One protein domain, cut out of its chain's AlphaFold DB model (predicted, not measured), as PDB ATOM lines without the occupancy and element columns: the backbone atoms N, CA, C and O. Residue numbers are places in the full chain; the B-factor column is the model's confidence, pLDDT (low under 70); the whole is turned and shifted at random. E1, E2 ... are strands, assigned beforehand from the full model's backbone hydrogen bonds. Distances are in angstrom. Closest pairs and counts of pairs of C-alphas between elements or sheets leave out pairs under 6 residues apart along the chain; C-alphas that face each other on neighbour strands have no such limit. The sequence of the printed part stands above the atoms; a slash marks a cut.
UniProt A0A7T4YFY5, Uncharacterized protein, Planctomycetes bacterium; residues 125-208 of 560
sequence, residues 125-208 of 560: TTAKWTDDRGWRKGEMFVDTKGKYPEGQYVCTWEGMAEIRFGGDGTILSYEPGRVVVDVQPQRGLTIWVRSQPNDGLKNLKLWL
ATOM      1  N   THR A 125     176.409 207.241 171.476       65.69
ATOM      2  CA  THR A 125     177.488 207.257 172.490       65.69
ATOM      3  C   THR A 125     178.697 208.078 172.050       65.69
ATOM      4  O   THR A 125     179.652 208.264 172.797       65.69
ATOM      5  N   THR A 126     178.665 208.557 170.813       59.69
ATOM      6  CA  THR A 126     179.652 209.429 170.205       59.69
ATOM      7  C   THR A 126     178.960 210.637 169.595       59.69
ATOM      8  O   THR A 126     179.310 211.037 168.499       59.69
ATOM      9  N   ALA A 127     177.945 211.216 170.243       63.59
ATOM     10  CA  ALA A 127     177.309 212.434 169.746       63.59
ATOM     11  C   ALA A 127     177.650 213.663 170.592       63.59
ATOM     12  O   ALA A 127     177.657 213.614 171.821       63.59
ATOM     13  N   LYS A 128     177.907 214.796 169.924       66.50
ATOM     14  CA  LYS A 128     177.961 216.111 170.579       66.50
ATOM     15  C   LYS A 128     176.554 216.680 170.616       66.50
ATOM     16  O   LYS A 128     175.918 216.801 169.573       66.50
ATOM     17  N   TRP A 129     176.094 217.018 171.815       77.00
ATOM     18  CA  TRP A 129     174.754 217.533 172.043       77.00
ATOM     19  C   TRP A 129     174.805 219.018 172.390       77.00
ATOM     20  O   TRP A 129     175.591 219.427 173.243       77.00
ATOM     21  N   THR A 130     173.952 219.819 171.761       80.50
ATOM     22  CA  THR A 130     173.731 221.227 172.125       80.50
ATOM     23  C   THR A 130     172.293 221.430 172.574       80.50
ATOM     24  O   THR A 130     171.392 220.791 172.039       80.50
ATOM     25  N   ASP A 131     172.069 222.294 173.567       81.25
ATOM     26  CA  ASP A 131     170.714 222.681 173.972       81.25
ATOM     27  C   ASP A 131     170.217 223.832 173.084       81.25
ATOM     28  O   ASP A 131     170.818 224.906 173.038       81.25
ATOM     29  N   ASP A 132     169.128 223.591 172.364       78.31
ATOM     30  CA  ASP A 132     168.369 224.572 171.600       78.31
ATOM     31  C   ASP A 132     166.916 224.560 172.089       78.31
ATOM     32  O   ASP A 132     166.133 223.670 171.752       78.31
ATOM     33  N   ARG A 133     166.531 225.576 172.874       79.50
ATOM     34  CA  ARG A 133     165.143 225.792 173.332       79.50
ATOM     35  C   ARG A 133     164.547 224.573 174.065       79.50
ATOM     36  O   ARG A 133     163.368 224.260 173.886       79.50
ATOM     37  N   GLY A 134     165.346 223.889 174.888       82.75
ATOM     38  CA  GLY A 134     164.929 222.699 175.640       82.75
ATOM     39  C   GLY A 134     164.986 221.400 174.831       82.75
ATOM     40  O   GLY A 134     164.524 220.362 175.308       82.75
ATOM     41  N   TRP A 135     165.530 221.445 173.614       88.44
ATOM     42  CA  TRP A 135     165.883 220.278 172.813       88.44
ATOM     43  C   TRP A 135     167.390 220.079 172.820       88.44
ATOM     44  O   TRP A 135     168.140 220.999 172.524       88.44
ATOM     45  N   ARG A 136     167.843 218.848 173.040       88.75
ATOM     46  CA  ARG A 136     169.220 218.452 172.749       88.75
ATOM     47  C   ARG A 136     169.312 218.102 171.262       88.75
ATOM     48  O   ARG A 136     168.601 217.211 170.808       88.75
ATOM     49  N   LYS A 137     170.163 218.786 170.499       89.44
ATOM     50  CA  LYS A 137     170.431 218.513 169.075       89.44
ATOM     51  C   LYS A 137     171.761 217.775 168.913       89.44
ATOM     52  O   LYS A 137     172.749 218.195 169.508       89.44
ATOM     53  N   GLY A 138     171.788 216.730 168.087       87.75
ATOM     54  CA  GLY A 138     172.998 216.052 167.617       87.75
ATOM     55  C   GLY A 138     173.037 215.993 166.088       87.75
ATOM     56  O   GLY A 138     172.007 215.789 165.448       87.75
ATOM     57  N   GLU A 139     174.212 216.184 165.495       86.69
ATOM     58  CA  GLU A 139     174.433 216.119 164.041       86.69
ATOM     59  C   GLU A 139     175.438 215.022 163.722       86.69
ATOM     60  O   GLU A 139     176.466 214.946 164.388       86.69
ATOM     61  N   MET A 140     175.144 214.207 162.709       86.56
ATOM     62  CA  MET A 140     175.925 213.052 162.279       86.56
ATOM     63  C   MET A 140     176.228 213.092 160.784       86.56
ATOM     64  O   MET A 140     175.438 213.576 159.980       86.56
ATOM     65  N   PHE A 141     177.369 212.528 160.406       87.44
ATOM     66  CA  PHE A 141     177.857 212.343 159.032       87.44
ATOM     67  C   PHE A 141     177.926 213.593 158.133       87.44
ATOM     68  O   PHE A 141     178.067 213.456 156.918       87.44
ATOM     69  N   VAL A 142     177.881 214.803 158.704       83.19
ATOM     70  CA  VAL A 142     177.759 216.069 157.953       83.19
ATOM     71  C   VAL A 142     178.891 216.281 156.936       83.19
ATOM     72  O   VAL A 142     178.645 216.696 155.806       83.19
ATOM     73  N   ASP A 143     180.125 215.913 157.286       80.81
ATOM     74  CA  ASP A 143     181.308 216.149 156.445       80.81
ATOM     75  C   ASP A 143     181.745 214.924 155.617       80.81
ATOM     76  O   ASP A 143     182.819 214.910 155.014       80.81
ATOM     77  N   THR A 144     180.909 213.883 155.544       86.19
ATOM     78  CA  THR A 144     181.243 212.626 154.841       86.19
ATOM     79  C   THR A 144     180.982 212.658 153.341       86.19
ATOM     80  O   THR A 144     181.368 211.726 152.640       86.19
ATOM     81  N   LYS A 145     180.304 213.694 152.828       87.00
ATOM     82  CA  LYS A 145     179.863 213.774 151.419       87.00
ATOM     83  C   LYS A 145     179.026 212.552 150.995       87.00
ATOM     84  O   LYS A 145     179.254 211.981 149.929       87.00
ATOM     85  N   GLY A 146     178.109 212.116 151.862       89.00
ATOM     86  CA  GLY A 146     177.252 210.946 151.628       89.00
ATOM     87  C   GLY A 146     177.960 209.596 151.794       89.00
ATOM     88  O   GLY A 146     177.405 208.567 151.425       89.00
ATOM     89  N   LYS A 147     179.187 209.564 152.332       90.50
ATOM     90  CA  LYS A 147     179.933 208.323 152.606       90.50
ATOM     91  C   LYS A 147     179.641 207.808 154.014       90.50
ATOM     92  O   LYS A 147     180.506 207.826 154.889       90.50
ATOM     93  N   TYR A 148     178.411 207.350 154.213       91.00
ATOM     94  CA  TYR A 148     177.948 206.687 155.432       91.00
ATOM     95  C   TYR A 148     176.853 205.650 155.113       91.00
ATOM     96  O   TYR A 148     176.354 205.665 153.985       91.00
ATOM     97  N   PRO A 149     176.521 204.705 156.018       91.88
ATOM     98  CA  PRO A 149     175.623 203.598 155.687       91.88
ATOM     99  C   PRO A 149     174.230 204.081 155.263       91.88
ATOM    100  O   PRO A 149     173.590 204.836 155.993       91.88
ATOM    101  N   GLU A 150     173.760 203.626 154.105       93.31
ATOM    102  CA  GLU A 150     172.365 203.765 153.673       93.31
ATOM    103  C   GLU A 150     171.491 202.710 154.363       93.31
ATOM    104  O   GLU A 150     171.954 201.602 154.643       93.31
ATOM    105  N   GLY A 151     170.223 203.038 154.608       94.50
ATOM    106  CA  GLY A 151     169.203 202.070 155.010       94.50
ATOM    107  C   GLY A 151     168.486 202.445 156.300       94.50
ATOM    108  O   GLY A 151     168.437 203.608 156.698       94.50
ATOM    109  N   GLN A 152     167.907 201.440 156.957       95.94
ATOM    110  CA  GLN A 152     167.091 201.643 158.152       95.94
ATOM    111  C   GLN A 152     167.947 201.678 159.412       95.94
ATOM    112  O   GLN A 152     168.543 200.678 159.810       95.94
ATOM    113  N   TYR A 153     167.956 202.830 160.069       96.12
ATOM    114  CA  TYR A 153     168.552 203.014 161.382       96.12
ATOM    115  C   TYR A 153     167.465 202.834 162.432       96.12
ATOM    116  O   TYR A 153     166.310 203.231 162.232       96.12
ATOM    117  N   VAL A 154     167.845 202.285 163.584       96.94
ATOM    118  CA  VAL A 154     166.910 202.089 164.693       96.94
ATOM    119  C   VAL A 154     167.358 202.879 165.907       96.94
ATOM    120  O   VAL A 154     168.449 202.681 166.435       96.94
ATOM    121  N   CYS A 155     166.506 203.795 166.352       96.44
ATOM    122  CA  CYS A 155     166.699 204.574 167.561       96.44
ATOM    123  C   CYS A 155     165.887 203.959 168.699       96.44
ATOM    124  O   CYS A 155     164.670 203.829 168.578       96.44
ATOM    125  N   THR A 156     166.537 203.608 169.805       95.50
ATOM    126  CA  THR A 156     165.893 203.013 170.985       95.50
ATOM    127  C   THR A 156     166.219 203.819 172.229       95.50
ATOM    128  O   THR A 156     167.349 204.294 172.364       95.50
ATOM    129  N   TRP A 157     165.272 203.944 173.154       93.44
ATOM    130  CA  TRP A 157     165.499 204.602 174.440       93.44
ATOM    131  C   TRP A 157     164.517 204.126 175.509       93.44
ATOM    132  O   TRP A 157     163.464 203.562 175.219       93.44
ATOM    133  N   GLU A 158     164.847 204.411 176.762       91.94
ATOM    134  CA  GLU A 158     163.982 204.177 177.911       91.94
ATOM    135  C   GLU A 158     163.399 205.492 178.432       91.94
ATOM    136  O   GLU A 158     164.074 206.522 178.455       91.94
ATOM    137  N   GLY A 159     162.146 205.431 178.885       89.75
ATOM    138  CA  GLY A 159     161.420 206.537 179.505       89.75
ATOM    139  C   GLY A 159     160.813 207.556 178.538       89.75
ATOM    140  O   GLY A 159     160.710 207.343 177.331       89.75
ATOM    141  N   MET A 160     160.314 208.661 179.098       88.69
ATOM    142  CA  MET A 160     159.525 209.646 178.354       88.69
ATOM    143  C   MET A 160     160.425 210.675 177.665       88.69
ATOM    144  O   MET A 160     160.918 211.613 178.299       88.69
ATOM    145  N   ALA A 161     160.584 210.515 176.354       89.75
ATOM    146  CA  ALA A 161     161.251 211.475 175.492       89.75
ATOM    147  C   ALA A 161     160.549 211.584 174.137       89.75
ATOM    148  O   ALA A 161     159.916 210.643 173.659       89.75
ATOM    149  N   GLU A 162     160.685 212.753 173.529       91.44
ATOM    150  CA  GLU A 162     160.333 213.000 172.141       91.44
ATOM    151  C   GLU A 162     161.618 213.044 171.318       91.44
ATOM    152  O   GLU A 162     162.554 213.771 171.663       91.44
ATOM    153  N   ILE A 163     161.658 212.264 170.240       93.44
ATOM    154  CA  ILE A 163     162.795 212.187 169.326       93.44
ATOM    155  C   ILE A 163     162.347 212.655 167.949       93.44
ATOM    156  O   ILE A 163     161.252 212.347 167.491       93.44
ATOM    157  N   ARG A 164     163.184 213.422 167.267       94.81
ATOM    158  CA  ARG A 164     162.949 213.825 165.881       94.81
ATOM    159  C   ARG A 164     164.202 213.594 165.067       94.81
ATOM    160  O   ARG A 164     165.306 213.742 165.584       94.81
ATOM    161  N   PHE A 165     164.000 213.291 163.794       95.69
ATOM    162  CA  PHE A 165     165.062 213.169 162.808       95.69
ATOM    163  C   PHE A 165     164.881 214.195 161.693       95.69
ATOM    164  O   PHE A 165     163.772 214.663 161.432       95.69
ATOM    165  N   GLY A 166     165.988 214.554 161.056       94.25
ATOM    166  CA  GLY A 166     166.032 215.421 159.887       94.25
ATOM    167  C   GLY A 166     167.368 215.288 159.166       94.25
ATOM    168  O   GLY A 166     168.168 214.407 159.482       94.25
ATOM    169  N   GLY A 167     167.606 216.164 158.190       94.19
ATOM    170  CA  GLY A 167     168.673 215.943 157.214       94.19
ATOM    171  C   GLY A 167     168.253 214.837 156.252       94.19
ATOM    172  O   GLY A 167     167.193 214.937 155.639       94.19
ATOM    173  N   ASP A 168     169.056 213.785 156.169       95.44
ATOM    174  CA  ASP A 168     168.853 212.655 155.256       95.44
ATOM    175  C   ASP A 168     167.918 211.556 155.802       95.44
ATOM    176  O   ASP A 168     167.698 210.545 155.137       95.44
ATOM    177  N   GLY A 169     167.390 211.726 157.021       95.94
ATOM    178  CA  GLY A 169     166.531 210.745 157.688       95.94
ATOM    179  C   GLY A 169     165.032 211.012 157.522       95.94
ATOM    180  O   GLY A 169     164.557 212.104 157.837       95.94
ATOM    181  N   THR A 170     164.277 209.986 157.126       96.81
ATOM    182  CA  THR A 170     162.804 209.967 157.080       96.81
ATOM    183  C   THR A 170     162.261 208.947 158.077       96.81
ATOM    184  O   THR A 170     162.582 207.765 158.006       96.81
ATOM    185  N   ILE A 171     161.433 209.381 159.030       97.44
ATOM    186  CA  ILE A 171     160.833 208.472 160.020       97.44
ATOM    187  C   ILE A 171     159.848 207.530 159.316       97.44
ATOM    188  O   ILE A 171     158.873 207.990 158.724       97.44
ATOM    189  N   LEU A 172     160.087 206.220 159.419       97.50
ATOM    190  CA  LEU A 172     159.192 205.178 158.909       97.50
ATOM    191  C   LEU A 172     158.166 204.736 159.954       97.50
ATOM    192  O   LEU A 172     157.012 204.478 159.627       97.50
ATOM    193  N   SER A 173     158.589 204.626 161.214       97.50
ATOM    194  CA  SER A 173     157.716 204.258 162.332       97.50
ATOM    195  C   SER A 173     158.154 204.948 163.619       97.50
ATOM    196  O   SER A 173     159.341 205.220 163.819       97.50
ATOM    197  N   TYR A 174     157.179 205.242 164.479       97.38
ATOM    198  CA  TYR A 174     157.389 205.904 165.760       97.38
ATOM    199  C   TYR A 174     156.508 205.258 166.827       97.38
ATOM    200  O   TYR A 174     155.282 205.351 166.770       97.38
ATOM    201  N   GLU A 175     157.141 204.663 167.829       95.50
ATOM    202  CA  GLU A 175     156.500 204.080 169.002       95.50
ATOM    203  C   GLU A 175     157.181 204.611 170.276       95.50
ATOM    204  O   GLU A 175     158.333 205.060 170.236       95.50
ATOM    205  N   PRO A 176     156.509 204.600 171.440       91.31
ATOM    206  CA  PRO A 176     157.178 204.916 172.697       91.31
ATOM    207  C   PRO A 176     158.419 204.030 172.907       91.31
ATOM    208  O   PRO A 176     158.305 202.813 173.000       91.31
ATOM    209  N   GLY A 177     159.603 204.646 172.988       93.31
ATOM    210  CA  GLY A 177     160.880 203.950 173.186       93.31
ATOM    211  C   GLY A 177     161.571 203.470 171.906       93.31
ATOM    212  O   GLY A 177     162.679 202.936 171.995       93.31
ATOM    213  N   ARG A 178     160.963 203.656 170.722       96.75
ATOM    214  CA  ARG A 178     161.527 203.182 169.452       96.75
ATOM    215  C   ARG A 178     161.149 204.045 168.244       96.75
ATOM    216  O   ARG A 178     159.984 204.350 168.015       96.75
ATOM    217  N   VAL A 179     162.133 204.375 167.409       97.56
ATOM    218  CA  VAL A 179     161.938 205.014 166.096       97.56
ATOM    219  C   VAL A 179     162.753 204.276 165.050       97.56
ATOM    220  O   VAL A 179     163.941 204.037 165.258       97.56
ATOM    221  N   VAL A 180     162.140 203.970 163.908       97.81
ATOM    222  CA  VAL A 180     162.868 203.525 162.711       97.81
ATOM    223  C   VAL A 180     162.942 204.690 161.741       97.81
ATOM    224  O   VAL A 180     161.914 205.281 161.400       97.81
ATOM    225  N   VAL A 181     164.153 205.016 161.300       97.62
ATOM    226  CA  VAL A 181     164.415 206.091 160.344       97.62
ATOM    227  C   VAL A 181     165.101 205.505 159.114       97.62
ATOM    228  O   VAL A 181     166.122 204.832 159.227       97.62
ATOM    229  N   ASP A 182     164.511 205.721 157.944       97.38
ATOM    230  CA  ASP A 182     165.144 205.427 156.661       97.38
ATOM    231  C   ASP A 182     166.115 206.548 156.317       97.38
ATOM    232  O   ASP A 182     165.762 207.725 156.418       97.38
ATOM    233  N   VAL A 183     167.341 206.194 155.950       96.12
ATOM    234  CA  VAL A 183     168.422 207.150 155.734       96.12
ATOM    235  C   VAL A 183     168.960 207.001 154.324       96.12
ATOM    236  O   VAL A 183     169.424 205.928 153.941       96.12
ATOM    237  N   GLN A 184     168.930 208.111 153.585       95.50
ATOM    238  CA  GLN A 184     169.379 208.225 152.197       95.50
ATOM    239  C   GLN A 184     170.595 209.170 152.120       95.50
ATOM    240  O   GLN A 184     170.414 210.390 152.050       95.50
ATOM    241  N   PRO A 185     171.839 208.649 152.166       93.69
ATOM    242  CA  PRO A 185     173.041 209.450 152.386       93.69
ATOM    243  C   PRO A 185     173.293 210.560 151.355       93.69
ATOM    244  O   PRO A 185     173.526 210.304 150.176       93.69
ATOM    245  N   GLN A 186     173.336 211.811 151.816       92.12
ATOM    246  CA  GLN A 186     173.703 212.995 151.032       92.12
ATOM    247  C   GLN A 186     174.467 214.046 151.854       92.12
ATOM    248  O   GLN A 186     175.615 214.364 151.538       92.12
ATOM    249  N   ARG A 187     173.830 214.623 152.878       90.00
ATOM    250  CA  ARG A 187     174.285 215.798 153.643       90.00
ATOM    251  C   ARG A 187     174.523 215.534 155.132       90.00
ATOM    252  O   ARG A 187     175.102 216.390 155.791       90.00
ATOM    253  N   GLY A 188     174.089 214.392 155.650       91.44
ATOM    254  CA  GLY A 188     174.177 214.010 157.057       91.44
ATOM    255  C   GLY A 188     172.809 213.850 157.727       91.44
ATOM    256  O   GLY A 188     171.767 214.245 157.201       91.44
ATOM    257  N   LEU A 189     172.822 213.273 158.923       92.00
ATOM    258  CA  LEU A 189     171.648 212.997 159.746       92.00
ATOM    259  C   LEU A 189     171.616 213.962 160.936       92.00
ATOM    260  O   LEU A 189     172.647 214.282 161.519       92.00
ATOM    261  N   THR A 190     170.441 214.450 161.316       91.94
ATOM    262  CA  THR A 190     170.271 215.254 162.537       91.94
ATOM    263  C   THR A 190     169.237 214.608 163.438       91.94
ATOM    264  O   THR A 190     168.187 214.181 162.962       91.94
ATOM    265  N   ILE A 191     169.521 214.575 164.739       92.50
ATOM    266  CA  ILE A 191     168.610 214.116 165.784       92.50
ATOM    267  C   ILE A 191     168.303 215.267 166.750       92.50
ATOM    268  O   ILE A 191     169.197 216.005 167.164       92.50
ATOM    269  N   TRP A 192     167.039 215.413 167.137       93.50
ATOM    270  CA  TRP A 192     166.618 216.278 168.240       93.50
ATOM    271  C   TRP A 192     165.935 215.435 169.303       93.50
ATOM    272  O   TRP A 192     165.073 214.618 168.986       93.50
ATOM    273  N   VAL A 193     166.299 215.648 170.562       91.94
ATOM    274  CA  VAL A 193     165.780 214.905 171.710       91.94
ATOM    275  C   VAL A 193     165.285 215.869 172.777       91.94
ATOM    276  O   VAL A 193     166.014 216.765 173.197       91.94
ATOM    277  N   ARG A 194     164.054 215.675 173.246       90.81
ATOM    278  CA  ARG A 194     163.468 216.422 174.363       90.81
ATOM    279  C   ARG A 194     162.941 215.453 175.407       90.81
ATOM    280  O   ARG A 194     162.107 214.609 175.093       90.81
ATOM    281  N   SER A 195     163.399 215.592 176.645       87.31
ATOM    282  CA  SER A 195     162.983 214.773 177.789       87.31
ATOM    283  C   SER A 195     162.343 215.628 178.886       87.31
ATOM    284  O   SER A 195     162.566 216.834 178.957       87.31
ATOM    285  N   GLN A 196     161.523 215.007 179.739       78.69
ATOM    286  CA  GLN A 196     160.959 215.661 180.930       78.69
ATOM    287  C   GLN A 196     162.048 215.939 181.995       78.69
ATOM    288  O   GLN A 196     163.049 215.214 182.023       78.69
ATOM    289  N   PRO A 197     161.864 216.934 182.896       67.94
ATOM    290  CA  PRO A 197     162.784 217.197 184.010       67.94
ATOM    291  C   PRO A 197     163.018 215.957 184.889       67.94
ATOM    292  O   PRO A 197     162.133 215.111 185.018       67.94
ATOM    293  N   ASN A 198     164.193 215.870 185.524       65.44
ATOM    294  CA  ASN A 198     164.723 214.665 186.196       65.44
ATOM    295  C   ASN A 198     165.038 213.495 185.233       65.44
ATOM    296  O   ASN A 198     165.095 212.341 185.657       65.44
ATOM    297  N   ASP A 199     165.254 213.832 183.952       63.28
ATOM    298  CA  ASP A 199     165.828 213.039 182.854       63.28
ATOM    299  C   ASP A 199     165.318 211.597 182.753       63.28
ATOM    300  O   ASP A 199     166.089 210.655 182.632       63.28
ATOM    301  N   GLY A 200     163.996 211.407 182.709       74.31
ATOM    302  CA  GLY A 200     163.394 210.086 182.469       74.31
ATOM    303  C   GLY A 200     163.966 209.321 181.258       74.31
ATOM    304  O   GLY A 200     163.803 208.109 181.207       74.31
ATOM    305  N   LEU A 201     164.652 210.002 180.331       85.38
ATOM    306  CA  LEU A 201     165.404 209.421 179.223       85.38
ATOM    307  C   LEU A 201     166.662 208.671 179.686       85.38
ATOM    308  O   LEU A 201     167.598 209.269 180.216       85.38
ATOM    309  N   LYS A 202     166.740 207.379 179.368       86.94
ATOM    310  CA  LYS A 202     167.932 206.546 179.589       86.94
ATOM    311  C   LYS A 202     168.243 205.709 178.357       86.94
ATOM    312  O   LYS A 202     167.375 205.494 177.515       86.94
ATOM    313  N   ASN A 203     169.486 205.236 178.262       87.56
ATOM    314  CA  ASN A 203     169.912 204.252 177.261       87.56
ATOM    315  C   ASN A 203     169.528 204.622 175.817       87.56
ATOM    316  O   ASN A 203     169.129 203.761 175.038       87.56
ATOM    317  N   LEU A 204     169.641 205.907 175.467       90.44
ATOM    318  CA  LEU A 204     169.401 206.384 174.112       90.44
ATOM    319  C   LEU A 204     170.489 205.846 173.168       90.44
ATOM    320  O   LEU A 204     171.675 206.135 173.347       90.44
ATOM    321  N   LYS A 205     170.083 205.085 172.153       92.00
ATOM    322  CA  LYS A 205     170.968 204.479 171.150       92.00
ATOM    323  C   LYS A 205     170.425 204.724 169.751       92.00
ATOM    324  O   LYS A 205     169.214 204.686 169.566       92.00
ATOM    325  N   LEU A 206     171.314 204.933 168.784       93.38
ATOM    326  CA  LEU A 206     170.995 204.918 167.358       93.38
ATOM    327  C   LEU A 206     171.883 203.887 166.683       93.38
ATOM    328  O   LEU A 206     173.086 204.103 166.533       93.38
ATOM    329  N   TRP A 207     171.269 202.781 166.306       94.12
ATOM    330  CA  TRP A 207     171.918 201.653 165.672       94.12
ATOM    331  C   TRP A 207     172.038 201.888 164.170       94.12
ATOM    332  O   TRP A 207     171.053 202.250 163.518       94.12
ATOM    333  N   LEU A 208     173.240 201.661 163.635       92.38
ATOM    334  CA  LEU A 208     173.475 201.571 162.195       92.38
ATOM    335  C   LEU A 208     172.657 200.417 161.582       92.38
ATOM    336  O   LEU A 208     172.278 199.483 162.307       92.38
TER     337      LEU A 208
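What this domain is: This is residues 125 to 208 of the 560 residues of an uncharacterized protein of Planctomycetes bacterium (UniProt A0A7T4YFY5). Two four-stranded, strongly twisted sheets form a sandwich, packed only partly face to face: E4 and E7 of one sheet come close to E5 and E6 of the other, while the hairpin of E1 and E2 extends its sheet beyond the overlap. Most strands run roughly along the long axis, and the chain passes back and forth between the sheets. The printed part has 84 residues, no named helix and eight named strands, E1 to E8 in chain order; the sheets, E1 - E2 - E7 - E4 and E5 - E6 - E3 - E8, are all antiparallel, and the class is all strand. The whole is compact, with a radius of gyration of the C-alphas of 12.5 A and spans of 38 by 24 by 19 A.

How they stand to each other: Begin with E3, residues 151 to 158, an inner strand. On one side of it look for E6, residues 178 to 183, where N 153 and O 181 are 2.8 A apart, within hydrogen-bond range. On its other side is the edge strand E8, residues 202 to 207, with N 156 and O 205 at 2.9 A. E6 forms a hairpin with the edge strand E5, residues 169 to 175, where N 170 and O 182 are 2.8 A apart. In the other sheet, E7, residues 189 to 195, has E4, residues 161 to 167, as a neighbour, with N 164 and O 192 at 2.8 A. E7's other neighbour is E2, residues 135 to 140, with N 138 and O 191 at 2.8 A. E2 forms a hairpin with the edge strand E1, residues 130 to 132, where N 132 and O 135 are 2.8 A apart. The facing parts of the sheets are 9.4 A centre to centre, their strands at 16 degrees. Between the sheets, the closest C-alphas of E4 and E5 are those of Phe 165 and Ile 171, 6.9 A apart. E1 and E5 are apart.

Where its parts are: Find C-alpha 130 at (173.731, 221.227, 172.125), where E1 begins its 6.3 A. E2 is 16.2 A long from first to last C-alpha. From C-alpha 151 at (169.203, 202.070, 155.010), E3 runs 23.6 A. E4 measures 20.2 A, E5 16.5 A, E6 15.9 A and E7 20.1 A. E8 covers 15.3 A and ends at C-alpha 207, (171.918, 201.653, 165.672).

The domain as a whole: Look to Lys 145 and Asn 198 for the two C-alphas farthest apart, 37.9 A. The printed part has no cut and no long link. Confidence is low, under 70, at residues 125 to 128 and 197 to 199; the mean pLDDT of the printed part is 88.7.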